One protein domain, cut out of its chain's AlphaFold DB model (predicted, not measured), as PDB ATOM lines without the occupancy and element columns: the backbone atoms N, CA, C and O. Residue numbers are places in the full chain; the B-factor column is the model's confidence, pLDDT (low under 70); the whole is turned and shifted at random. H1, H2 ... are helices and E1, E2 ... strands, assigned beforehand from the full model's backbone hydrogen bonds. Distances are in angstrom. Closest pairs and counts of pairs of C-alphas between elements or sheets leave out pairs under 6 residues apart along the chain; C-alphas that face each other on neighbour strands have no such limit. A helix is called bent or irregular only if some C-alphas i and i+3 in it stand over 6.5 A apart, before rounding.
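AT A GLANCE: This is residues 33 to 95 and 122 to 230 of the 232 residues of the protein "uncharacterized protein LOC113494322" of Trichoplusia ni (UniProt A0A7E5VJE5). A twisted antiparallel sheet of five strands forms the middle, with H3 and H5 side by side across one face and the bent helix H2 over the other. H1 lies beyond H2, where its residues 33 to 38 stick out. The printed part has 172 residues with five named helices and five named strands, in the order H1 E1 E2 H2 H3 E3 E4 E5 H4 H5; the sheet's order is E2 E1 E3 E4 E5. The class is mixed; the whole is compact, with a radius of gyration of the C-alphas of 16.2 A and spans of 47 by 41 by 34 A.

HOW THE PARTS SIT: The sheet runs from edge strand E2, residues 66 to 69, through E1, residues 52 to 57, E3, residues 152 to 162, and E4, residues 165 to 173, to edge strand E5, residues 175 to 181. Within hydrogen-bond range are N 54 and O 68 at 2.8 A in the hairpin E1 and E2, N 55 and O 159 at 2.9 A between E1 and E3, N 158 and O 169 at 2.8 A in the hairpin E3 and E4, and N 170 and O 177 at 2.9 A in the hairpin E4 and E5. E3, E4 and E5 form a meander, each strand the antiparallel neighbour of the one before. H5, residues 206 to 228, and H3, residues 122 to 137, run across the strands on the same face, at heights over the sheet of 10.1 A and 10.4 A. They touch, closest at the C-alphas of Phe 127 and Leu 217, 6.1 A apart, at a shallow tilt of 28 degrees, the same way. On the opposite face is H2, residues 72 to 94, assigned as one helix by its hydrogen bonds but bent, with C-alphas 80 and 83 6.5 A apart. Its arms H2a, residues 72 to 80, and H2b, residues 83 to 94, stand at a steep tilt of 40 degrees. H1, residues 33 to 45, is close to but not clearly touching H2a, the closest C-alphas being those of Lys 43 and Tyr 79, 7.1 A apart. H4, residues 189 to 192, only grazes the sheet. Every O i to N i+4 pair is within hydrogen-bond range in H2a, H2b and H3, against 8 of 9 in H1 and 18 of 19 in H5; H4 is too short for one.

IN THESE COORDINATES: H1 begins at C-alpha 33, (-59.591, 20.646, 22.888), and H5, 33.3 A long, ends at C-alpha 228, (-20.686, 19.237, 23.706). H3 measures 21.8 A, E3 24.9 A and E4 26.6 A.

THE WHOLE: Residues 96 to 121 are not printed, and C-alphas 95 and 122 are 42.9 A apart across the cut. The links H3 to E3 and H4 to H5 are long. Mean pLDDT of the printed part is 70.3; 76 residues are under 70, among them 33 to 49 and 122 to 155.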
ATOM      1  N   ASN A  33     -58.583  21.441  22.199       33.97
ATOM      2  CA  ASN A  33     -59.591  20.646  22.888       33.97
ATOM      3  C   ASN A  33     -59.461  19.118  22.695       33.97
ATOM      4  O   ASN A  33     -59.730  18.391  23.649       33.97
ATOM      5  N   ASP A  34     -58.986  18.623  21.545       36.66
ATOM      6  CA  ASP A  34     -58.889  17.175  21.271       36.66
ATOM      7  C   ASP A  34     -57.561  16.563  21.772       36.66
ATOM      8  O   ASP A  34     -57.477  15.354  21.980       36.66
ATOM      9  N   LEU A  35     -56.532  17.385  22.035       40.12
ATOM     10  CA  LEU A  35     -55.302  16.981  22.743       40.12
ATOM     11  C   LEU A  35     -55.407  17.198  24.257       40.12
ATOM     12  O   LEU A  35     -54.904  16.390  25.034       40.12
ATOM     13  N   ILE A  36     -56.085  18.262  24.689       38.78
ATOM     14  CA  ILE A  36     -56.238  18.616  26.103       38.78
ATOM     15  C   ILE A  36     -57.155  17.627  26.811       38.78
ATOM     16  O   ILE A  36     -56.847  17.281  27.938       38.78
ATOM     17  N   GLN A  37     -58.214  17.115  26.181       37.09
ATOM     18  CA  GLN A  37     -59.101  16.115  26.793       37.09
ATOM     19  C   GLN A  37     -58.382  14.810  27.199       37.09
ATOM     20  O   GLN A  37     -58.467  14.439  28.371       37.09
ATOM     21  N   PRO A  38     -57.622  14.120  26.322       38.72
ATOM     22  CA  PRO A  38     -56.865  12.942  26.733       38.72
ATOM     23  C   PRO A  38     -55.701  13.294  27.668       38.72
ATOM     24  O   PRO A  38     -55.423  12.512  28.570       38.72
ATOM     25  N   ILE A  39     -55.063  14.467  27.531       43.62
ATOM     26  CA  ILE A  39     -54.019  14.921  28.470       43.62
ATOM     27  C   ILE A  39     -54.608  15.212  29.859       43.62
ATOM     28  O   ILE A  39     -53.996  14.820  30.842       43.62
ATOM     29  N   PHE A  40     -55.795  15.823  29.971       39.50
ATOM     30  CA  PHE A  40     -56.493  16.090  31.239       39.50
ATOM     31  C   PHE A  40     -57.092  14.827  31.865       39.50
ATOM     32  O   PHE A  40     -57.028  14.671  33.080       39.50
ATOM     33  N   ASN A  41     -57.613  13.894  31.068       38.62
ATOM     34  CA  ASN A  41     -58.056  12.599  31.591       38.62
ATOM     35  C   ASN A  41     -56.865  11.723  32.029       38.62
ATOM     36  O   ASN A  41     -56.978  10.980  33.002       38.62
ATOM     37  N   PHE A  42     -55.696  11.867  31.392       44.97
ATOM     38  CA  PHE A  42     -54.434  11.303  31.891       44.97
ATOM     39  C   PHE A  42     -53.951  12.023  33.169       44.97
ATOM     40  O   PHE A  42     -53.503  11.370  34.112       44.97
ATOM     41  N   LYS A  43     -54.120  13.357  33.231       43.81
ATOM     42  CA  LYS A  43     -53.794  14.253  34.364       43.81
ATOM     43  C   LYS A  43     -54.483  13.841  35.670       43.81
ATOM     44  O   LYS A  43     -53.920  14.074  36.732       43.81
ATOM     45  N   LEU A  44     -55.672  13.238  35.593       44.94
ATOM     46  CA  LEU A  44     -56.511  12.924  36.755       44.94
ATOM     47  C   LEU A  44     -56.451  11.470  37.222       44.94
ATOM     48  O   LEU A  44     -56.595  11.263  38.414       44.94
ATOM     49  N   ASN A  45     -56.219  10.483  36.352       44.06
ATOM     50  CA  ASN A  45     -56.275   9.068  36.760       44.06
ATOM     51  C   ASN A  45     -54.905   8.394  36.934       44.06
ATOM     52  O   ASN A  45     -54.823   7.379  37.616       44.06
ATOM     53  N   TYR A  46     -53.833   8.910  36.318       50.78
ATOM     54  CA  TYR A  46     -52.515   8.250  36.364       50.78
ATOM     55  C   TYR A  46     -51.620   8.764  37.498       50.78
ATOM     56  O   TYR A  46     -50.747   8.057  37.987       50.78
ATOM     57  N   PHE A  47     -51.843  10.011  37.914       55.22
ATOM     58  CA  PHE A  47     -51.103  10.673  38.986       55.22
ATOM     59  C   PHE A  47     -51.976  10.961  40.215       55.22
ATOM     60  O   PHE A  47     -51.488  11.590  41.156       55.22
ATOM     61  N   SER A  48     -53.249  10.549  40.222       55.56
ATOM     62  CA  SER A  48     -54.117  10.696  41.393       55.56
ATOM     63  C   SER A  48     -53.555   9.908  42.565       55.56
ATOM     64  O   SER A  48     -53.442   8.689  42.481       55.56
ATOM     65  N   GLY A  49     -53.253  10.602  43.657       67.56
ATOM     66  CA  GLY A  49     -52.844   9.984  44.915       67.56
ATOM     67  C   GLY A  49     -51.459  10.418  45.366       67.56
ATOM     68  O   GLY A  49     -51.324  10.828  46.512       67.56
ATOM     69  N   ASP A  50     -50.456  10.416  44.479       79.38
ATOM     70  CA  ASP A  50     -49.098  10.732  44.941       79.38
ATOM     71  C   ASP A  50     -48.886  12.252  45.042       79.38
ATOM     72  O   ASP A  50     -49.179  12.979  44.084       79.38
ATOM     73  N   PRO A  51     -48.329  12.769  46.142       88.06
ATOM     74  CA  PRO A  51     -47.882  14.154  46.198       88.06
ATOM     75  C   PRO A  51     -46.711  14.404  45.233       88.06
ATOM     76  O   PRO A  51     -45.981  13.491  44.845       88.06
ATOM     77  N   LEU A  52     -46.534  15.665  44.830       90.62
ATOM     78  CA  LEU A  52     -45.310  16.119  44.173       90.62
ATOM     79  C   LEU A  52     -44.318  16.502  45.265       90.62
ATOM     80  O   LEU A  52     -44.566  17.458  45.999       90.62
ATOM     81  N   TRP A  53     -43.209  15.782  45.357       92.50
ATOM     82  CA  TRP A  53     -42.121  16.126  46.262       92.50
ATOM     83  C   TRP A  53     -41.039  16.905  45.526       92.50
ATOM     84  O   TRP A  53     -40.712  16.606  44.378       92.50
ATOM     85  N   VAL A  54     -40.478  17.915  46.186       93.12
ATOM     86  CA  VAL A  54     -39.502  18.836  45.604       93.12
ATOM     87  C   VAL A  54     -38.296  18.957  46.519       93.12
ATOM     88  O   VAL A  54     -38.438  19.194  47.719       93.12
ATOM     89  N   ILE A  55     -37.107  18.840  45.934       91.38
ATOM     90  CA  ILE A  55     -35.845  19.236  46.561       91.38
ATOM     91  C   ILE A  55     -35.277  20.386  45.770       91.38
ATOM     92  O   ILE A  55     -34.914  20.229  44.607       91.38
ATOM     93  N   GLU A  56     -35.157  21.531  46.421       88.94
ATOM     94  CA  GLU A  56     -34.478  22.682  45.859       88.94
ATOM     95  C   GLU A  56     -33.044  22.724  46.383       88.94
ATOM     96  O   GLU A  56     -32.808  22.793  47.582       88.94
ATOM     97  N   LEU A  57     -32.081  22.670  45.474       82.88
ATOM     98  CA  LEU A  57     -30.656  22.814  45.734       82.88
ATOM     99  C   LEU A  57     -30.263  24.250  45.367       82.88
ATOM    100  O   LEU A  57     -29.662  24.513  44.323       82.88
ATOM    101  N   SER A  58     -30.683  25.183  46.219       75.19
ATOM    102  CA  SER A  58     -30.245  26.581  46.243       75.19
ATOM    103  C   SER A  58     -29.316  26.811  47.440       75.19
ATOM    104  O   SER A  58     -29.286  25.984  48.348       75.19
ATOM    105  N   SER A  59     -28.529  27.891  47.415       60.88
ATOM    106  CA  SER A  59     -27.478  28.259  48.389       60.88
ATOM    107  C   SER A  59     -27.642  27.679  49.805       60.88
ATOM    108  O   SER A  59     -26.790  26.909  50.244       60.88
ATOM    109  N   ASP A  60     -28.747  27.981  50.492       59.09
ATOM    110  CA  ASP A  60     -28.977  27.558  51.882       59.09
ATOM    111  C   ASP A  60     -29.445  26.095  51.996       59.09
ATOM    112  O   ASP A  60     -28.997  25.345  52.868       59.09
ATOM    113  N   ASN A  61     -30.294  25.643  51.069       58.53
ATOM    114  CA  ASN A  61     -30.772  24.255  51.006       58.53
ATOM    115  C   ASN A  61     -29.691  23.276  50.521       58.53
ATOM    116  O   ASN A  61     -29.844  22.061  50.614       58.53
ATOM    117  N   PHE A  62     -28.571  23.791  50.025       64.88
ATOM    118  CA  PHE A  62     -27.402  23.001  49.677       64.88
ATOM    119  C   PHE A  62     -26.679  22.442  50.911       64.88
ATOM    120  O   PHE A  62     -26.037  21.388  50.855       64.88
ATOM    121  N   ILE A  63     -26.777  23.150  52.040       65.56
ATOM    122  CA  ILE A  63     -26.144  22.754  53.300       65.56
ATOM    123  C   ILE A  63     -26.951  21.631  53.954       65.56
ATOM    124  O   ILE A  63     -26.357  20.673  54.443       65.56
ATOM    125  N   GLN A  64     -28.280  21.739  53.924       78.00
ATOM    126  CA  GLN A  64     -29.216  20.770  54.490       78.00
ATOM    127  C   GLN A  64     -30.408  20.611  53.538       78.00
ATOM    128  O   GLN A  64     -31.400  21.335  53.682       78.00
ATOM    129  N   PRO A  65     -30.324  19.704  52.548       85.31
ATOM    130  CA  PRO A  65     -31.409  19.515  51.602       85.31
ATOM    131  C   PRO A  65     -32.655  19.010  52.323       85.31
ATOM    132  O   PRO A  65     -32.599  18.126  53.183       85.31
ATOM    133  N   LYS A  66     -33.794  19.589  51.950       90.19
ATOM    134  CA  LYS A  66     -35.103  19.237  52.489       90.19
ATOM    135  C   LYS A  66     -36.033  18.827  51.363       90.19
ATOM    136  O   LYS A  66     -36.116  19.511  50.342       90.19
ATOM    137  N   LEU A  67     -36.739  17.729  51.582       92.38
ATOM    138  CA  LEU A  67     -37.824  17.271  50.733       92.38
ATOM    139  C   LEU A  67     -39.105  17.975  51.187       92.38
ATOM    140  O   LEU A  67     -39.564  17.781  52.312       92.38
ATOM    141  N   ARG A  68     -39.670  18.828  50.334       94.06
ATOM    142  CA  ARG A  68     -40.913  19.556  50.622       94.06
ATOM    143  C   ARG A  68     -42.004  19.191  49.636       94.06
ATOM    144  O   ARG A  68     -41.721  18.765  48.518       94.06
ATOM    145  N   LEU A  69     -43.247  19.440  50.015       92.25
ATOM    146  CA  LEU A  69     -44.346  19.398  49.061       92.25
ATOM    147  C   LEU A  69     -44.188  20.502  48.004       92.25
ATOM    148  O   LEU A  69     -43.810  21.644  48.297       92.25
ATOM    149  N   GLY A  70     -44.467  20.132  46.759       89.38
ATOM    150  CA  GLY A  70     -44.589  21.056  45.644       89.38
ATOM    151  C   GLY A  70     -45.835  21.919  45.796       89.38
ATOM    152  O   GLY A  70     -46.890  21.441  46.217       89.38
ATOM    153  N   ASN A  71     -45.718  23.199  45.453       88.94
ATOM    154  CA  ASN A  71     -46.863  24.105  45.453       88.94
ATOM    155  C   ASN A  71     -47.727  23.926  44.186       88.94
ATOM    156  O   ASN A  71     -47.389  23.168  43.274       88.94
ATOM    157  N   SER A  72     -48.856  24.635  44.112       84.38
ATOM    158  CA  SER A  72     -49.783  24.534  42.976       84.38
ATOM    159  C   SER A  72     -49.150  24.945  41.643       84.38
ATOM    160  O   SER A  72     -49.400  24.294  40.633       84.38
ATOM    161  N   ALA A  73     -48.301  25.976  41.634       85.56
ATOM    162  CA  ALA A  73     -47.630  26.435  40.421       85.56
ATOM    163  C   ALA A  73     -46.629  25.390  39.908       85.56
ATOM    164  O   ALA A  73     -46.618  25.066  38.725       85.56
ATOM    165  N   GLU A  74     -45.838  24.804  40.805       88.69
ATOM    166  CA  GLU A  74     -44.909  23.718  40.486       88.69
ATOM    167  C   GLU A  74     -45.632  22.469  39.981       88.69
ATOM    168  O   GLU A  74     -45.178  21.819  39.039       88.69
ATOM    169  N   MET A  75     -46.780  22.149  40.578       87.44
ATOM    170  CA  MET A  75     -47.634  21.058  40.128       87.44
ATOM    171  C   MET A  75     -48.159  21.310  38.707       87.44
ATOM    172  O   MET A  75     -48.092  20.425  37.850       87.44
ATOM    173  N   ASP A  76     -48.638  22.523  38.428       83.31
ATOM    174  CA  ASP A  76     -49.108  22.907  37.097       83.31
ATOM    175  C   ASP A  76     -47.985  22.861  36.054       83.31
ATOM    176  O   ASP A  76     -48.187  22.340  34.952       83.31
ATOM    177  N   GLU A  77     -46.789  23.338  36.397       83.50
ATOM    178  CA  GLU A  77     -45.606  23.241  35.539       83.50
ATOM    179  C   GLU A  77     -45.210  21.791  35.261       83.50
ATOM    180  O   GLU A  77     -44.957  21.434  34.107       83.50
ATOM    181  N   PHE A  78     -45.194  20.942  36.291       85.50
ATOM    182  CA  PHE A  78     -44.878  19.525  36.145       85.50
ATOM    183  C   PHE A  78     -45.841  18.854  35.159       85.50
ATOM    184  O   PHE A  78     -45.414  18.186  34.212       85.50
ATOM    185  N   TYR A  79     -47.146  19.086  35.309       84.00
ATOM    186  CA  TYR A  79     -48.133  18.542  34.378       84.00
ATOM    187  C   TYR A  79     -48.030  19.130  32.973       84.00
ATOM    188  O   TYR A  79     -48.313  18.434  31.998       84.00
ATOM    189  N   LYS A  80     -47.639  20.398  32.847       81.62
ATOM    190  CA  LYS A  80     -47.533  21.067  31.549       81.62
ATOM    191  C   LYS A  80     -46.302  20.618  30.761       81.62
ATOM    192  O   LYS A  80     -46.402  20.453  29.547       81.62
ATOM    193  N   TYR A  81     -45.166  20.424  31.429       78.88
ATOM    194  CA  TYR A  81     -43.874  20.206  30.768       78.88
ATOM    195  C   TYR A  81     -43.343  18.784  30.896       78.88
ATOM    196  O   TYR A  81     -42.781  18.262  29.939       78.88
ATOM    197  N   ILE A  82     -43.531  18.138  32.046       80.62
ATOM    198  CA  ILE A  82     -42.917  16.837  32.343       80.62
ATOM    199  C   ILE A  82     -43.871  15.679  32.050       80.62
ATOM    200  O   ILE A  82     -43.467  14.690  31.438       80.62
ATOM    201  N   ALA A  83     -45.150  15.789  32.419       77.75
ATOM    202  CA  ALA A  83     -46.121  14.712  32.190       77.75
ATOM    203  C   ALA A  83     -46.251  14.268  30.711       77.75
ATOM    204  O   ALA A  83     -46.365  13.058  30.467       77.75
ATOM    205  N   PRO A  84     -46.170  15.163  29.701       76.31
ATOM    206  CA  PRO A  84     -46.123  14.746  28.299       76.31
ATOM    207  C   PRO A  84     -44.885  13.900  27.967       76.31
ATOM    208  O   PRO A  84     -44.992  12.924  27.223       76.31
ATOM    209  N   LEU A  85     -43.726  14.226  28.554       75.38
ATOM    210  CA  LEU A  85     -42.470  13.491  28.359       75.38
ATOM    211  C   LEU A  85     -42.536  12.092  28.984       75.38
ATOM    212  O   LEU A  85     -42.151  11.116  28.337       75.38
ATOM    213  N   ILE A  86     -43.112  11.978  30.187       76.25
ATOM    214  CA  ILE A  86     -43.399  10.687  30.840       76.25
ATOM    215  C   ILE A  86     -44.295   9.828  29.940       76.25
ATOM    216  O   ILE A  86     -43.990   8.666  29.663       76.25
ATOM    217  N   SER A  87     -45.376  10.419  29.430       73.62
ATOM    218  CA  SER A  87     -46.334   9.724  28.564       73.62
ATOM    219  C   SER A  87     -45.666   9.214  27.282       73.62
ATOM    220  O   SER A  87     -45.901   8.083  26.853       73.62
ATOM    221  N   ALA A  88     -44.803  10.025  26.667       69.75
ATOM    222  CA  ALA A  88     -44.054   9.641  25.476       69.75
ATOM    223  C   ALA A  88     -43.028   8.527  25.758       69.75
ATOM    224  O   ALA A  88     -42.843   7.634  24.929       69.75
ATOM    225  N   ALA A  89     -42.364   8.554  26.916       70.56
ATOM    226  CA  ALA A  89     -41.437   7.510  27.352       70.56
ATOM    227  C   ALA A  89     -42.127   6.155  27.561       70.56
ATOM    228  O   ALA A  89     -41.691   5.139  27.020       70.56
ATOM    229  N   GLN A  90     -43.258   6.135  28.265       70.12
ATOM    230  CA  GLN A  90     -44.023   4.904  28.491       70.12
ATOM    231  C   GLN A  90     -44.516   4.278  27.183       70.12
ATOM    232  O   GLN A  90     -44.386   3.071  26.983       70.12
ATOM    233  N   ARG A  91     -45.029   5.091  26.248       69.44
ATOM    234  CA  ARG A  91     -45.451   4.597  24.924       69.44
ATOM    235  C   ARG A  91     -44.294   3.944  24.169       69.44
ATOM    236  O   ARG A  91     -44.497   2.915  23.525       69.44
ATOM    237  N   ARG A  92     -43.081   4.502  24.274       65.12
ATOM    238  CA  ARG A  92     -41.865   3.913  23.689       65.12
ATOM    239  C   ARG A  92     -41.496   2.579  24.343       65.12
ATOM    240  O   ARG A  92     -41.123   1.660  23.621       65.12
ATOM    241  N   GLN A  93     -41.638   2.451  25.664       62.16
ATOM    242  CA  GLN A  93     -41.381   1.197  26.390       62.16
ATOM    243  C   GLN A  93     -42.388   0.097  26.024       62.16
ATOM    244  O   GLN A  93     -41.988  -1.028  25.735       62.16
ATOM    245  N   LEU A  94     -43.680   0.429  25.949       59.00
ATOM    246  CA  LEU A  94     -44.734  -0.510  25.539       59.00
ATOM    247  C   LEU A  94     -44.585  -0.966  24.079       59.00
ATOM    248  O   LEU A  94     -44.933  -2.093  23.745       59.00
ATOM    249  N   SER A  95     -44.038  -0.105  23.217       56.28
ATOM    250  CA  SER A  95     -43.813  -0.416  21.799       56.28
ATOM    251  C   SER A  95     -42.528  -1.213  21.545       56.28
ATOM    252  O   SER A  95     -42.306  -1.653  20.420       56.28
ATOM    253  N   ASP A 122     -16.153  18.549  49.170       57.59
ATOM    254  CA  ASP A 122     -15.530  18.556  47.843       57.59
ATOM    255  C   ASP A 122     -16.529  18.255  46.722       57.59
ATOM    256  O   ASP A 122     -16.561  18.967  45.716       57.59
ATOM    257  N   ILE A 123     -17.438  17.292  46.921       56.75
ATOM    258  CA  ILE A 123     -18.549  17.039  45.986       56.75
ATOM    259  C   ILE A 123     -19.459  18.267  45.883       56.75
ATOM    260  O   ILE A 123     -19.941  18.596  44.796       56.75
ATOM    261  N   LYS A 124     -19.681  18.967  46.999       59.22
ATOM    262  CA  LYS A 124     -20.497  20.181  47.068       59.22
ATOM    263  C   LYS A 124     -19.857  21.340  46.291       59.22
ATOM    264  O   LYS A 124     -20.526  21.994  45.486       59.22
ATOM    265  N   LYS A 125     -18.552  21.557  46.453       63.97
ATOM    266  CA  LYS A 125     -17.784  22.544  45.677       63.97
ATOM    267  C   LYS A 125     -17.775  22.213  44.183       63.97
ATOM    268  O   LYS A 125     -18.005  23.101  43.357       63.97
ATOM    269  N   ASP A 126     -17.566  20.944  43.839       60.88
ATOM    270  CA  ASP A 126     -17.594  20.469  42.456       60.88
ATOM    271  C   ASP A 126     -18.971  20.648  41.823       60.88
ATOM    272  O   ASP A 126     -19.066  21.063  40.670       60.88
ATOM    273  N   PHE A 127     -20.042  20.394  42.571       64.31
ATOM    274  CA  PHE A 127     -21.407  20.603  42.108       64.31
ATOM    275  C   PHE A 127     -21.684  22.073  41.786       64.31
ATOM    276  O   PHE A 127     -22.114  22.363  40.671       64.31
ATOM    277  N   LEU A 128     -21.385  23.004  42.699       64.69
ATOM    278  CA  LEU A 128     -21.583  24.439  42.450       64.69
ATOM    279  C   LEU A 128     -20.729  24.929  41.278       64.69
ATOM    280  O   LEU A 128     -21.218  25.636  40.395       64.69
ATOM    281  N   GLY A 129     -19.463  24.504  41.217       63.19
ATOM    282  CA  GLY A 129     -18.583  24.820  40.096       63.19
ATOM    283  C   GLY A 129     -19.122  24.293  38.765       63.19
ATOM    284  O   GLY A 129     -18.984  24.950  37.732       63.19
ATOM    285  N   LEU A 130     -19.763  23.127  38.777       64.50
ATOM    286  CA  LEU A 130     -20.295  22.483  37.587       64.50
ATOM    287  C   LEU A 130     -21.650  23.076  37.177       64.50
ATOM    288  O   LEU A 130     -21.841  23.314  35.994       64.50
ATOM    289  N   VAL A 131     -22.532  23.444  38.108       64.56
ATOM    290  CA  VAL A 131     -23.747  24.232  37.817       64.56
ATOM    291  C   VAL A 131     -23.378  25.595  37.229       64.56
ATOM    292  O   VAL A 131     -23.902  25.975  36.187       64.56
ATOM    293  N   ASN A 132     -22.395  26.291  37.799       65.25
ATOM    294  CA  ASN A 132     -21.917  27.561  37.245       65.25
ATOM    295  C   ASN A 132     -21.338  27.385  35.835       65.25
ATOM    296  O   ASN A 132     -21.678  28.139  34.924       65.25
ATOM    297  N   LYS A 133     -20.533  26.338  35.607       63.41
ATOM    298  CA  LYS A 133     -20.068  25.982  34.256       63.41
ATOM    299  C   LYS A 133     -21.222  25.631  33.315       63.41
ATOM    300  O   LYS A 133     -21.119  25.940  32.133       63.41
ATOM    301  N   PHE A 134     -22.309  25.025  33.801       61.88
ATOM    302  CA  PHE A 134     -23.503  24.707  33.002       61.88
ATOM    303  C   PHE A 134     -24.065  25.970  32.400       61.88
ATOM    304  O   PHE A 134     -24.146  26.089  31.185       61.88
ATOM    305  N   ILE A 135     -24.347  26.938  33.255       61.34
ATOM    306  CA  ILE A 135     -25.003  28.192  32.896       61.34
ATOM    307  C   ILE A 135     -24.136  29.012  31.954       61.34
ATOM    308  O   ILE A 135     -24.636  29.583  30.990       61.34
ATOM    309  N   LEU A 136     -22.827  29.038  32.217       59.66
ATOM    310  CA  LEU A 136     -21.865  29.767  31.397       59.66
ATOM    311  C   LEU A 136     -21.608  29.095  30.038       59.66
ATOM    312  O   LEU A 136     -21.229  29.781  29.094       59.66
ATOM    313  N   SER A 137     -21.802  27.776  29.923       53.19
ATOM    314  CA  SER A 137     -21.593  27.026  28.671       53.19
ATOM    315  C   SER A 137     -22.869  26.790  27.861       53.19
ATOM    316  O   SER A 137     -22.786  26.465  26.674       53.19
ATOM    317  N   THR A 138     -24.059  26.968  28.444       53.19
ATOM    318  CA  THR A 138     -25.324  26.746  27.728       53.19
ATOM    319  C   THR A 138     -25.699  27.940  26.845       53.19
ATOM    320  O   THR A 138     -26.449  28.838  27.229       53.19
ATOM    321  N   ASN A 139     -25.279  27.872  25.580       48.62
ATOM    322  CA  ASN A 139     -25.908  28.596  24.463       48.62
ATOM    323  C   ASN A 139     -27.145  27.855  23.894       48.62
ATOM    324  O   ASN A 139     -27.576  28.138  22.780       48.62
ATOM    325  N   VAL A 140     -27.711  26.883  24.628       50.47
ATOM    326  CA  VAL A 140     -28.611  25.844  24.084       50.47
ATOM    327  C   VAL A 140     -30.085  26.049  24.466       50.47
ATOM    328  O   VAL A 140     -30.408  26.519  25.559       50.47
ATOM    329  N   VAL A 141     -30.968  25.655  23.541       47.78
ATOM    330  CA  VAL A 141     -32.434  25.628  23.656       47.78
ATOM    331  C   VAL A 141     -32.876  24.382  24.461       47.78
ATOM    332  O   VAL A 141     -32.443  23.287  24.119       47.78
ATOM    333  N   PRO A 142     -33.693  24.514  25.525       51.22
ATOM    334  CA  PRO A 142     -34.148  23.396  26.370       51.22
ATOM    335  C   PRO A 142     -35.007  22.355  25.631       51.22
ATOM    336  O   PRO A 142     -35.704  22.703  24.680       51.22
ATOM    337  N   ASP A 143     -35.062  21.123  26.167       43.91
ATOM    338  CA  ASP A 143     -35.968  20.041  25.719       43.91
ATOM    339  C   ASP A 143     -37.452  20.463  25.741       43.91
ATOM    340  O   ASP A 143     -38.268  19.972  24.961       43.91
ATOM    341  N   ALA A 144     -37.802  21.408  26.618       43.31
ATOM    342  CA  ALA A 144     -39.072  22.120  26.620       43.31
ATOM    343  C   ALA A 144     -38.839  23.606  26.940       43.31
ATOM    344  O   ALA A 144     -38.257  23.951  27.969       43.31
ATOM    345  N   TYR A 145     -39.315  24.493  26.066       47.72
ATOM    346  CA  TYR A 145     -39.253  25.947  26.242       47.72
ATOM    347  C   TYR A 145     -40.452  26.423  27.062       47.72
ATOM    348  O   TYR A 145     -41.566  26.108  26.653       47.72
ATOM    349  N   LEU A 146     -40.267  27.205  28.139       48.12
ATOM    350  CA  LEU A 146     -41.246  28.228  28.551       48.12
ATOM    351  C   LEU A 146     -40.782  29.159  29.699       48.12
ATOM    352  O   LEU A 146     -40.494  28.710  30.805       48.12
ATOM    353  N   MET A 147     -40.887  30.450  29.355       47.34
ATOM    354  CA  MET A 147     -41.005  31.708  30.114       47.34
ATOM    355  C   MET A 147     -39.797  32.278  30.868       47.34
ATOM    356  O   MET A 147     -39.118  31.594  31.625       47.34
ATOM    357  N   ASP A 148     -39.629  33.592  30.655       45.97
ATOM    358  CA  ASP A 148     -38.958  34.540  31.542       45.97
ATOM    359  C   ASP A 148     -39.571  34.408  32.948       45.97
ATOM    360  O   ASP A 148     -40.586  35.034  33.256       45.97
ATOM    361  N   ASP A 149     -38.996  33.543  33.781       48.72
ATOM    362  CA  ASP A 149     -39.330  33.483  35.205       48.72
ATOM    363  C   ASP A 149     -38.830  34.773  35.889       48.72
ATOM    364  O   ASP A 149     -37.955  35.485  35.367       48.72
ATOM    365  N   THR A 150     -39.398  35.099  37.050       52.44
ATOM    366  CA  THR A 150     -38.910  36.186  37.915       52.44
ATOM    367  C   THR A 150     -37.388  36.109  38.022       52.44
ATOM    368  O   THR A 150     -36.851  35.036  38.264       52.44
ATOM    369  N   TYR A 151     -36.687  37.226  37.789       49.22
ATOM    370  CA  TYR A 151     -35.222  37.249  37.726       49.22
ATOM    371  C   TYR A 151     -34.617  36.569  38.961       49.22
ATOM    372  O   TYR A 151     -34.655  37.122  40.061       49.22
ATOM    373  N   HIS A 152     -34.062  35.374  38.767       54.41
ATOM    374  CA  HIS A 152     -33.323  34.673  39.802       54.41
ATOM    375  C   HIS A 152     -31.855  35.061  39.673       54.41
ATOM    376  O   HIS A 152     -31.196  34.728  38.684       54.41
ATOM    377  N   THR A 153     -31.368  35.812  40.661       57.44
ATOM    378  CA  THR A 153     -29.982  36.293  40.715       57.44
ATOM    379  C   THR A 153     -28.994  35.130  40.754       57.44
ATOM    380  O   THR A 153     -27.953  35.200  40.106       57.44
ATOM    381  N   ASP A 154     -29.369  34.044  41.437       62.84
ATOM    382  CA  ASP A 154     -28.551  32.849  41.592       62.84
ATOM    383  C   ASP A 154     -29.155  31.659  40.852       62.84
ATOM    384  O   ASP A 154     -30.381  31.503  40.796       62.84
ATOM    385  N   PRO A 155     -28.314  30.788  40.282       69.62
ATOM    386  CA  PRO A 155     -28.814  29.584  39.672       69.62
ATOM    387  C   PRO A 155     -29.349  28.593  40.685       69.62
ATOM    388  O   PRO A 155     -28.715  28.296  41.697       69.62
ATOM    389  N   THR A 156     -30.495  28.013  40.353       77.00
ATOM    390  CA  THR A 156     -31.155  27.023  41.197       77.00
ATOM    391  C   THR A 156     -31.280  25.713  40.449       77.00
ATOM    392  O   THR A 156     -31.713  25.690  39.291       77.00
ATOM    393  N   VAL A 157     -30.969  24.617  41.129       84.31
ATOM    394  CA  VAL A 157     -31.261  23.269  40.651       84.31
ATOM    395  C   VAL A 157     -32.359  22.698  41.532       84.31
ATOM    396  O   VAL A 157     -32.231  22.722  42.747       84.31
ATOM    397  N   ALA A 158     -33.431  22.179  40.947       89.31
ATOM    398  CA  ALA A 158     -34.501  21.530  41.690       89.31
ATOM    399  C   ALA A 158     -34.810  20.149  41.111       89.31
ATOM    400  O   ALA A 158     -34.802  19.951  39.897       89.31
ATOM    401  N   LEU A 159     -35.080  19.190  41.987       91.06
ATOM    402  CA  LEU A 159     -35.566  17.865  41.635       91.06
ATOM    403  C   LEU A 159     -37.025  17.747  42.038       91.06
ATOM    404  O   LEU A 159     -37.403  18.156  43.132       91.06
ATOM    405  N   TYR A 160     -37.810  17.151  41.156       91.19
ATOM    406  CA  TYR A 160     -39.228  16.905  41.342       91.19
ATOM    407  C   TYR A 160     -39.469  15.406  41.253       91.19
ATOM    408  O   TYR A 160     -39.085  14.790  40.258       91.19
ATOM    409  N   PHE A 161     -40.114  14.847  42.269       90.12
ATOM    410  CA  PHE A 161     -40.453  13.435  42.375       90.12
ATOM    411  C   PHE A 161     -41.972  13.292  42.407       90.12
ATOM    412  O   PHE A 161     -42.651  13.913  43.230       90.12
ATOM    413  N   LYS A 162     -42.520  12.494  41.490       86.75
ATOM    414  CA  LYS A 162     -43.958  12.226  41.391       86.75
ATOM    415  C   LYS A 162     -44.173  10.748  41.098       86.75
ATOM    416  O   LYS A 162     -44.009  10.312  39.954       86.75
ATOM    417  N   GLY A 163     -44.540   9.983  42.124       83.56
ATOM    418  CA  GLY A 163     -44.538   8.521  42.037       83.56
ATOM    419  C   GLY A 163     -43.141   8.037  41.615       83.56
ATOM    420  O   GLY A 163     -42.162   8.555  42.136       83.56
ATOM    421  N   PRO A 164     -42.995   7.139  40.625       80.94
ATOM    422  CA  PRO A 164     -41.687   6.630  40.194       80.94
ATOM    423  C   PRO A 164     -40.919   7.579  39.255       80.94
ATOM    424  O   PRO A 164     -39.877   7.197  38.716       80.94
ATOM    425  N   TYR A 165     -41.452   8.769  38.973       85.50
ATOM    426  CA  TYR A 165     -40.898   9.683  37.978       85.50
ATOM    427  C   TYR A 165     -40.124  10.815  38.625       85.50
ATOM    428  O   TYR A 165     -40.591  11.428  39.585       85.50
ATOM    429  N   THR A 166     -38.992  11.143  38.005       87.25
ATOM    430  CA  THR A 166     -38.133  12.236  38.447       87.25
ATOM    431  C   THR A 166     -37.890  13.208  37.308       87.25
ATOM    432  O   THR A 166     -37.626  12.809  36.169       87.25
ATOM    433  N   SER A 167     -37.944  14.498  37.613       87.12
ATOM    434  CA  SER A 167     -37.480  15.541  36.706       87.12
ATOM    435  C   SER A 167     -36.513  16.487  37.389       87.12
ATOM    436  O   SER A 167     -36.659  16.812  38.565       87.12
ATOM    437  N   LEU A 168     -35.537  16.940  36.615       86.75
ATOM    438  CA  LEU A 168     -34.545  17.919  37.013       86.75
ATOM    439  C   LEU A 168     -34.879  19.253  36.357       86.75
ATOM    440  O   LEU A 168     -35.045  19.342  35.141       86.75
ATOM    441  N   LYS A 169     -34.933  20.297  37.167       85.69
ATOM    442  CA  LYS A 169     -35.146  21.669  36.746       85.69
ATOM    443  C   LYS A 169     -33.899  22.475  37.044       85.69
ATOM    444  O   LYS A 169     -33.365  22.414  38.149       85.69
ATOM    445  N   VAL A 170     -33.451  23.249  36.072       80.31
ATOM    446  CA  VAL A 170     -32.350  24.195  36.240       80.31
ATOM    447  C   VAL A 170     -32.875  25.575  35.880       80.31
ATOM    448  O   VAL A 170     -33.470  25.746  34.816       80.31
ATOM    449  N   ARG A 171     -32.670  26.559  36.753       77.38
ATOM    450  CA  ARG A 171     -32.952  27.970  36.465       77.38
ATOM    451  C   ARG A 171     -31.675  28.778  36.582       77.38
ATOM    452  O   ARG A 171     -30.870  28.521  37.474       77.38
ATOM    453  N   ALA A 172     -31.515  29.763  35.708       73.94
ATOM    454  CA  ALA A 172     -30.469  30.770  35.821       73.94
ATOM    455  C   ALA A 172     -30.891  32.065  35.123       73.94
ATOM    456  O   ALA A 172     -31.185  32.070  33.920       73.94
ATOM    457  N   GLY A 173     -30.917  33.173  35.867       70.06
ATOM    458  CA  GLY A 173     -31.441  34.438  35.363       70.06
ATOM    459  C   GLY A 173     -32.896  34.285  34.922       70.06
ATOM    460  O   GLY A 173     -33.766  34.008  35.739       70.06
ATOM    461  N   ARG A 174     -33.147  34.449  33.618       68.62
ATOM    462  CA  ARG A 174     -34.474  34.288  32.989       68.62
ATOM    463  C   ARG A 174     -34.669  32.952  32.275       68.62
ATOM    464  O   ARG A 174     -35.708  32.719  31.668       68.62
ATOM    465  N   LYS A 175     -33.647  32.097  32.267       70.19
ATOM    466  CA  LYS A 175     -33.691  30.820  31.557       70.19
ATOM    467  C   LYS A 175     -34.092  29.709  32.511       70.19
ATOM    468  O   LYS A 175     -33.610  29.639  33.642       70.19
ATOM    469  N   GLN A 176     -34.931  28.818  32.002       76.94
ATOM    470  CA  GLN A 176     -35.395  27.633  32.696       76.94
ATOM    471  C   GLN A 176     -35.280  26.427  31.767       76.94
ATOM    472  O   GLN A 176     -35.771  26.450  30.639       76.94
ATOM    473  N   TRP A 177     -34.662  25.366  32.272       77.38
ATOM    474  CA  TRP A 177     -34.545  24.082  31.595       77.38
ATOM    475  C   TRP A 177     -35.219  23.008  32.444       77.38
ATOM    476  O   TRP A 177     -34.963  22.909  33.644       77.38
ATOM    477  N   ASN A 178     -36.084  22.214  31.816       80.56
ATOM    478  CA  ASN A 178     -36.807  21.112  32.441       80.56
ATOM    479  C   ASN A 178     -36.408  19.808  31.749       80.56
ATOM    480  O   ASN A 178     -36.593  19.677  30.541       80.56
ATOM    481  N   TYR A 179     -35.891  18.855  32.517       77.12
ATOM    482  CA  TYR A 179     -35.400  17.573  32.025       77.12
ATOM    483  C   TYR A 179     -36.160  16.433  32.690       77.12
ATOM    484  O   TYR A 179     -36.185  16.323  33.917       77.12
ATOM    485  N   PHE A 180     -36.757  15.558  31.886       81.50
ATOM    486  CA  PHE A 180     -37.337  14.314  32.382       81.50
ATOM    487  C   PHE A 180     -36.267  13.219  32.454       81.50
ATOM    488  O   PHE A 180     -35.560  12.961  31.480       81.50
ATOM    489  N   ILE A 181     -36.163  12.551  33.603       77.88
ATOM    490  CA  ILE A 181     -35.196  11.477  33.821       77.88
ATOM    491  C   ILE A 181     -35.875  10.142  33.496       77.88
ATOM    492  O   ILE A 181     -36.519   9.524  34.338       77.88
ATOM    493  N   GLU A 182     -35.745   9.718  32.234       63.12
ATOM    494  CA  GLU A 182     -36.412   8.519  31.705       63.12
ATOM    495  C   GLU A 182     -35.769   7.214  32.204       63.12
ATOM    496  O   GLU A 182     -36.472   6.312  32.659       63.12
ATOM    497  N   GLN A 183     -34.437   7.103  32.107       57.44
ATOM    498  CA  GLN A 183     -33.636   5.953  32.545       57.44
ATOM    499  C   GLN A 183     -32.213   6.424  32.883       57.44
ATOM    500  O   GLN A 183     -31.548   7.046  32.056       57.44
ATOM    501  N   GLY A 184     -31.730   6.123  34.087       52.78
ATOM    502  CA  GLY A 184     -30.393   6.500  34.547       52.78
ATOM    503  C   GLY A 184     -30.109   5.972  35.955       52.78
ATOM    504  O   GLY A 184     -30.889   5.155  36.454       52.78
ATOM    505  N   PRO A 185     -29.008   6.399  36.608       54.88
ATOM    506  CA  PRO A 185     -28.790   6.093  38.017       54.88
ATOM    507  C   PRO A 185     -30.021   6.551  38.796       54.88
ATOM    508  O   PRO A 185     -30.373   7.736  38.769       54.88
ATOM    509  N   LYS A 186     -30.722   5.604  39.416       70.00
ATOM    510  CA  LYS A 186     -31.877   5.935  40.239       70.00
ATOM    511  C   LYS A 186     -31.386   6.720  41.447       70.00
ATOM    512  O   LYS A 186     -30.338   6.408  42.011       70.00
ATOM    513  N   PHE A 187     -32.143   7.749  41.811       83.69
ATOM    514  CA  PHE A 187     -32.037   8.309  43.152       83.69
ATOM    515  C   PHE A 187     -32.374   7.224  44.179       83.69
ATOM    516  O   PHE A 187     -32.967   6.206  43.825       83.69
ATOM    517  N   ASP A 188     -31.957   7.443  45.421       86.88
ATOM    518  CA  ASP A 188     -32.234   6.526  46.526       86.88
ATOM    519  C   ASP A 188     -33.739   6.216  46.619       86.88
ATOM    520  O   ASP A 188     -34.559   7.114  46.396       86.88
ATOM    521  N   ASP A 189     -34.092   4.965  46.933       84.56
ATOM    522  CA  ASP A 189     -35.492   4.520  46.992       84.56
ATOM    523  C   ASP A 189     -36.292   5.339  48.011       84.56
ATOM    524  O   ASP A 189     -37.479   5.574  47.795       84.56
ATOM    525  N   TRP A 190     -35.604   5.883  49.026       89.00
ATOM    526  CA  TRP A 190     -36.162   6.809  50.006       89.00
ATOM    527  C   TRP A 190     -37.003   7.925  49.370       89.00
ATOM    528  O   TRP A 190     -38.078   8.198  49.874       89.00
ATOM    529  N   PHE A 191     -36.597   8.525  48.239       87.88
ATOM    530  CA  PHE A 191     -37.362   9.617  47.599       87.88
ATOM    531  C   PHE A 191     -38.687   9.183  46.955       87.88
ATOM    532  O   PHE A 191     -39.494  10.034  46.574       87.88
ATOM    533  N   TYR A 192     -38.880   7.881  46.769       84.94
ATOM    534  CA  TYR A 192     -40.059   7.293  46.135       84.94
ATOM    535  C   TYR A 192     -40.953   6.569  47.149       84.94
ATOM    536  O   TYR A 192     -41.954   5.964  46.762       84.94
ATOM    537  N   GLU A 193     -40.594   6.611  48.432       84.38
ATOM    538  CA  GLU A 193     -41.403   6.072  49.516       84.38
ATOM    539  C   GLU A 193     -42.588   6.995  49.843       84.38
ATOM    540  O   GLU A 193     -42.603   8.196  49.559       84.38
ATOM    541  N   ASN A 194     -43.610   6.421  50.480       80.50
ATOM    542  CA  ASN A 194     -44.746   7.184  50.982       80.50
ATOM    543  C   ASN A 194     -44.336   7.942  52.247       80.50
ATOM    544  O   ASN A 194     -44.429   7.416  53.355       80.50
ATOM    545  N   HIS A 195     -43.888   9.179  52.074       86.56
ATOM    546  CA  HIS A 195     -43.677  10.098  53.186       86.56
ATOM    547  C   HIS A 195     -44.997  10.710  53.668       86.56
ATOM    548  O   HIS A 195     -45.892  10.986  52.862       86.56
ATOM    549  N   ASP A 196     -45.104  10.976  54.971       84.31
ATOM    550  CA  ASP A 196     -46.243  11.713  55.509       84.31
ATOM    551  C   ASP A 196     -46.182  13.182  55.062       84.31
ATOM    552  O   ASP A 196     -45.191  13.891  55.248       84.31
ATOM    553  N   THR A 197     -47.272  13.658  54.464       84.25
ATOM    554  CA  THR A 197     -47.429  15.054  54.046       84.25
ATOM    555  C   THR A 197     -47.408  16.038  55.219       84.25
ATOM    556  O   THR A 197     -47.037  17.196  55.020       84.25
ATOM    557  N   ALA A 198     -47.769  15.590  56.429       84.06
ATOM    558  CA  ALA A 198     -47.739  16.406  57.642       84.06
ATOM    559  C   ALA A 198     -46.308  16.756  58.092       84.06
ATOM    560  O   ALA A 198     -46.107  17.797  58.715       84.06
ATOM    561  N   ASP A 199     -45.319  15.939  57.716       83.19
ATOM    562  CA  ASP A 199     -43.915  16.108  58.107       83.19
ATOM    563  C   ASP A 199     -43.126  17.024  57.152       83.19
ATOM    564  O   ASP A 199     -41.931  17.260  57.334       83.19
ATOM    565  N   SER A 200     -43.771  17.564  56.113       86.62
ATOM    566  CA  SER A 200     -43.132  18.472  55.159       86.62
ATOM    567  C   SER A 200     -42.806  19.835  55.803       86.62
ATOM    568  O   SER A 200     -43.720  20.499  56.294       86.62
ATOM    569  N   PRO A 201     -41.566  20.361  55.691       89.44
ATOM    570  CA  PRO A 201     -40.422  19.809  54.961       89.44
ATOM    571  C   PRO A 201     -39.623  18.763  55.759       89.44
ATOM    572  O   PRO A 201     -39.233  19.002  56.901       89.44
ATOM    573  N   ILE A 202     -39.271  17.658  55.099       90.56
ATOM    574  CA  ILE A 202     -38.547  16.518  55.675       90.56
ATOM    575  C   ILE A 202     -37.048  16.679  55.412       90.56
ATOM    576  O   ILE A 202     -36.619  16.864  54.271       90.56
ATOM    577  N   SER A 203     -36.230  16.589  56.458       89.62
ATOM    578  CA  SER A 203     -34.769  16.594  56.316       89.62
ATOM    579  C   SER A 203     -34.286  15.316  55.631       89.62
ATOM    580  O   SER A 203     -34.619  14.214  56.065       89.62
ATOM    581  N   VAL A 204     -33.468  15.458  54.585       87.62
ATOM    582  CA  VAL A 204     -32.899  14.304  53.880       87.62
ATOM    583  C   VAL A 204     -31.867  13.610  54.785       87.62
ATOM    584  O   VAL A 204     -30.956  14.275  55.283       87.62
ATOM    585  N   PRO A 205     -31.963  12.285  55.013       87.56
ATOM    586  CA  PRO A 205     -30.981  11.562  55.817       87.56
ATOM    587  C   PRO A 205     -29.572  11.662  55.218       87.56
ATOM    588  O   PRO A 205     -29.403  11.556  54.005       87.56
ATOM    589  N   GLY A 206     -28.534  11.766  56.054       78.62
ATOM    590  CA  GLY A 206     -27.157  11.966  55.571       78.62
ATOM    591  C   GLY A 206     -26.642  10.872  54.619       78.62
ATOM    592  O   GLY A 206     -25.852  11.149  53.720       78.62
ATOM    593  N   SER A 207     -27.110   9.624  54.753       80.12
ATOM    594  CA  SER A 207     -26.787   8.555  53.792       80.12
ATOM    595  C   SER A 207     -27.423   8.771  52.417       80.12
ATOM    596  O   SER A 207     -26.811   8.437  51.405       80.12
ATOM    597  N   VAL A 208     -28.628   9.341  52.387       85.12
ATOM    598  CA  VAL A 208     -29.379   9.660  51.166       85.12
ATOM    599  C   VAL A 208     -28.800  10.915  50.506       85.12
ATOM    600  O   VAL A 208     -28.691  10.977  49.284       85.12
ATOM    601  N   GLU A 209     -28.344  11.886  51.300       82.38
ATOM    602  CA  GLU A 209     -27.729  13.134  50.833       82.38
ATOM    603  C   GLU A 209     -26.489  12.894  49.949       82.38
ATOM    604  O   GLU A 209     -26.340  13.499  48.885       82.38
ATOM    605  N   ILE A 210     -25.610  11.967  50.337       77.56
ATOM    606  CA  ILE A 210     -24.404  11.633  49.556       77.56
ATOM    607  C   ILE A 210     -24.785  11.040  48.188       77.56
ATOM    608  O   ILE A 210     -24.233  11.414  47.142       77.56
ATOM    609  N   ASN A 211     -25.765  10.133  48.180       81.81
ATOM    610  CA  ASN A 211     -26.289   9.526  46.956       81.81
ATOM    611  C   ASN A 211     -26.986  10.564  46.069       81.81
ATOM    612  O   ASN A 211     -26.820  10.534  44.847       81.81
ATOM    613  N   LEU A 212     -27.704  11.514  46.674       85.31
ATOM    614  CA  LEU A 212     -28.356  12.623  45.988       85.31
ATOM    615  C   LEU A 212     -27.331  13.445  45.201       85.31
ATOM    616  O   LEU A 212     -27.404  13.486  43.972       85.31
ATOM    617  N   PHE A 213     -26.339  14.042  45.867       79.81
ATOM    618  CA  PHE A 213     -25.386  14.932  45.192       79.81
ATOM    619  C   PHE A 213     -24.563  14.221  44.118       79.81
ATOM    620  O   PHE A 213     -24.395  14.748  43.015       79.81
ATOM    621  N   SER A 214     -24.094  13.002  44.394       76.31
ATOM    622  CA  SER A 214     -23.339  12.221  43.408       76.31
ATOM    623  C   SER A 214     -24.178  11.881  42.168       76.31
ATOM    624  O   SER A 214     -23.669  11.921  41.043       76.31
ATOM    625  N   THR A 215     -25.470  11.601  42.347       80.25
ATOM    626  CA  THR A 215     -26.402  11.303  41.256       80.25
ATOM    627  C   THR A 215     -26.730  12.548  40.441       80.25
ATOM    628  O   THR A 215     -26.626  12.503  39.213       80.25
ATOM    629  N   VAL A 216     -27.025  13.685  41.082       80.25
ATOM    630  CA  VAL A 216     -27.255  14.940  40.346       80.25
ATOM    631  C   VAL A 216     -26.007  15.344  39.569       80.25
ATOM    632  O   VAL A 216     -26.108  15.702  38.398       80.25
ATOM    633  N   LEU A 217     -24.816  15.206  40.156       75.19
ATOM    634  CA  LEU A 217     -23.561  15.498  39.466       75.19
ATOM    635  C   LEU A 217     -23.372  14.629  38.213       75.19
ATOM    636  O   LEU A 217     -22.923  15.131  37.181       75.19
ATOM    637  N   LYS A 218     -23.721  13.337  38.280       75.06
ATOM    638  CA  LYS A 218     -23.707  12.439  37.114       75.06
ATOM    639  C   LYS A 218     -24.691  12.904  36.043       75.06
ATOM    640  O   LYS A 218     -24.299  12.951  34.880       75.06
ATOM    641  N   TYR A 219     -25.918  13.277  36.414       74.56
ATOM    642  CA  TYR A 219     -26.911  13.785  35.460       74.56
ATOM    643  C   TYR A 219     -26.457  15.074  34.800       74.56
ATOM    644  O   TYR A 219     -26.459  15.148  33.576       74.56
ATOM    645  N   LEU A 220     -25.982  16.038  35.588       72.94
ATOM    646  CA  LEU A 220     -25.404  17.264  35.058       72.94
ATOM    647  C   LEU A 220     -24.302  16.917  34.051       72.94
ATOM    648  O   LEU A 220     -24.418  17.289  32.889       72.94
ATOM    649  N   LYS A 221     -23.291  16.119  34.438       70.94
ATOM    650  CA  LYS A 221     -22.182  15.682  33.558       70.94
ATOM    651  C   LYS A 221     -22.644  14.963  32.285       70.94
ATOM    652  O   LYS A 221     -22.060  15.189  31.226       70.94
ATOM    653  N   LEU A 222     -23.644  14.087  32.375       67.56
ATOM    654  CA  LEU A 222     -24.220  13.410  31.212       67.56
ATOM    655  C   LEU A 222     -24.854  14.425  30.270       67.56
ATOM    656  O   LEU A 222     -24.527  14.417  29.085       67.56
ATOM    657  N   MET A 223     -25.665  15.339  30.806       63.69
ATOM    658  CA  MET A 223     -26.220  16.438  30.027       63.69
ATOM    659  C   MET A 223     -25.082  17.217  29.355       63.69
ATOM    660  O   MET A 223     -25.043  17.248  28.133       63.69
ATOM    661  N   PHE A 224     -24.053  17.682  30.072       62.12
ATOM    662  CA  PHE A 224     -22.899  18.359  29.451       62.12
ATOM    663  C   PHE A 224     -22.273  17.614  28.272       62.12
ATOM    664  O   PHE A 224     -21.985  18.222  27.243       62.12
ATOM    665  N   ARG A 225     -22.039  16.304  28.410       59.91
ATOM    666  CA  ARG A 225     -21.401  15.504  27.355       59.91
ATOM    667  C   ARG A 225     -22.275  15.376  26.114       59.91
ATOM    668  O   ARG A 225     -21.761  15.526  25.010       59.91
ATOM    669  N   PHE A 226     -23.572  15.130  26.290       54.47
ATOM    670  CA  PHE A 226     -24.512  15.112  25.166       54.47
ATOM    671  C   PHE A 226     -24.549  16.460  24.435       54.47
ATOM    672  O   PHE A 226     -24.666  16.488  23.216       54.47
ATOM    673  N   HIS A 227     -24.375  17.568  25.160       51.91
ATOM    674  CA  HIS A 227     -24.448  18.909  24.583       51.91
ATOM    675  C   HIS A 227     -23.151  19.330  23.865       51.91
ATOM    676  O   HIS A 227     -23.224  19.980  22.827       51.91
ATOM    677  N   LEU A 228     -21.972  18.931  24.356       48.31
ATOM    678  CA  LEU A 228     -20.686  19.237  23.706       48.31
ATOM    679  C   LEU A 228     -20.460  18.429  22.415       48.31
ATOM    680  O   LEU A 228     -19.871  18.939  21.469       48.31
ATOM    681  N   ASN A 229     -20.962  17.193  22.345       45.59
ATOM    682  CA  ASN A 229     -20.779  16.317  21.180       45.59
ATOM    683  C   ASN A 229     -21.724  16.622  20.001       45.59
ATOM    684  O   ASN A 229     -21.576  16.025  18.940       45.59
ATOM    685  N   HIS A 230     -22.701  17.516  20.171       42.75
ATOM    686  CA  HIS A 230     -23.606  17.962  19.101       42.75
ATOM    687  C   HIS A 230     -23.260  19.361  18.557       42.75
ATOM    688  O   HIS A 230     -24.027  19.922  17.780       42.75
TER     689      HIS A 230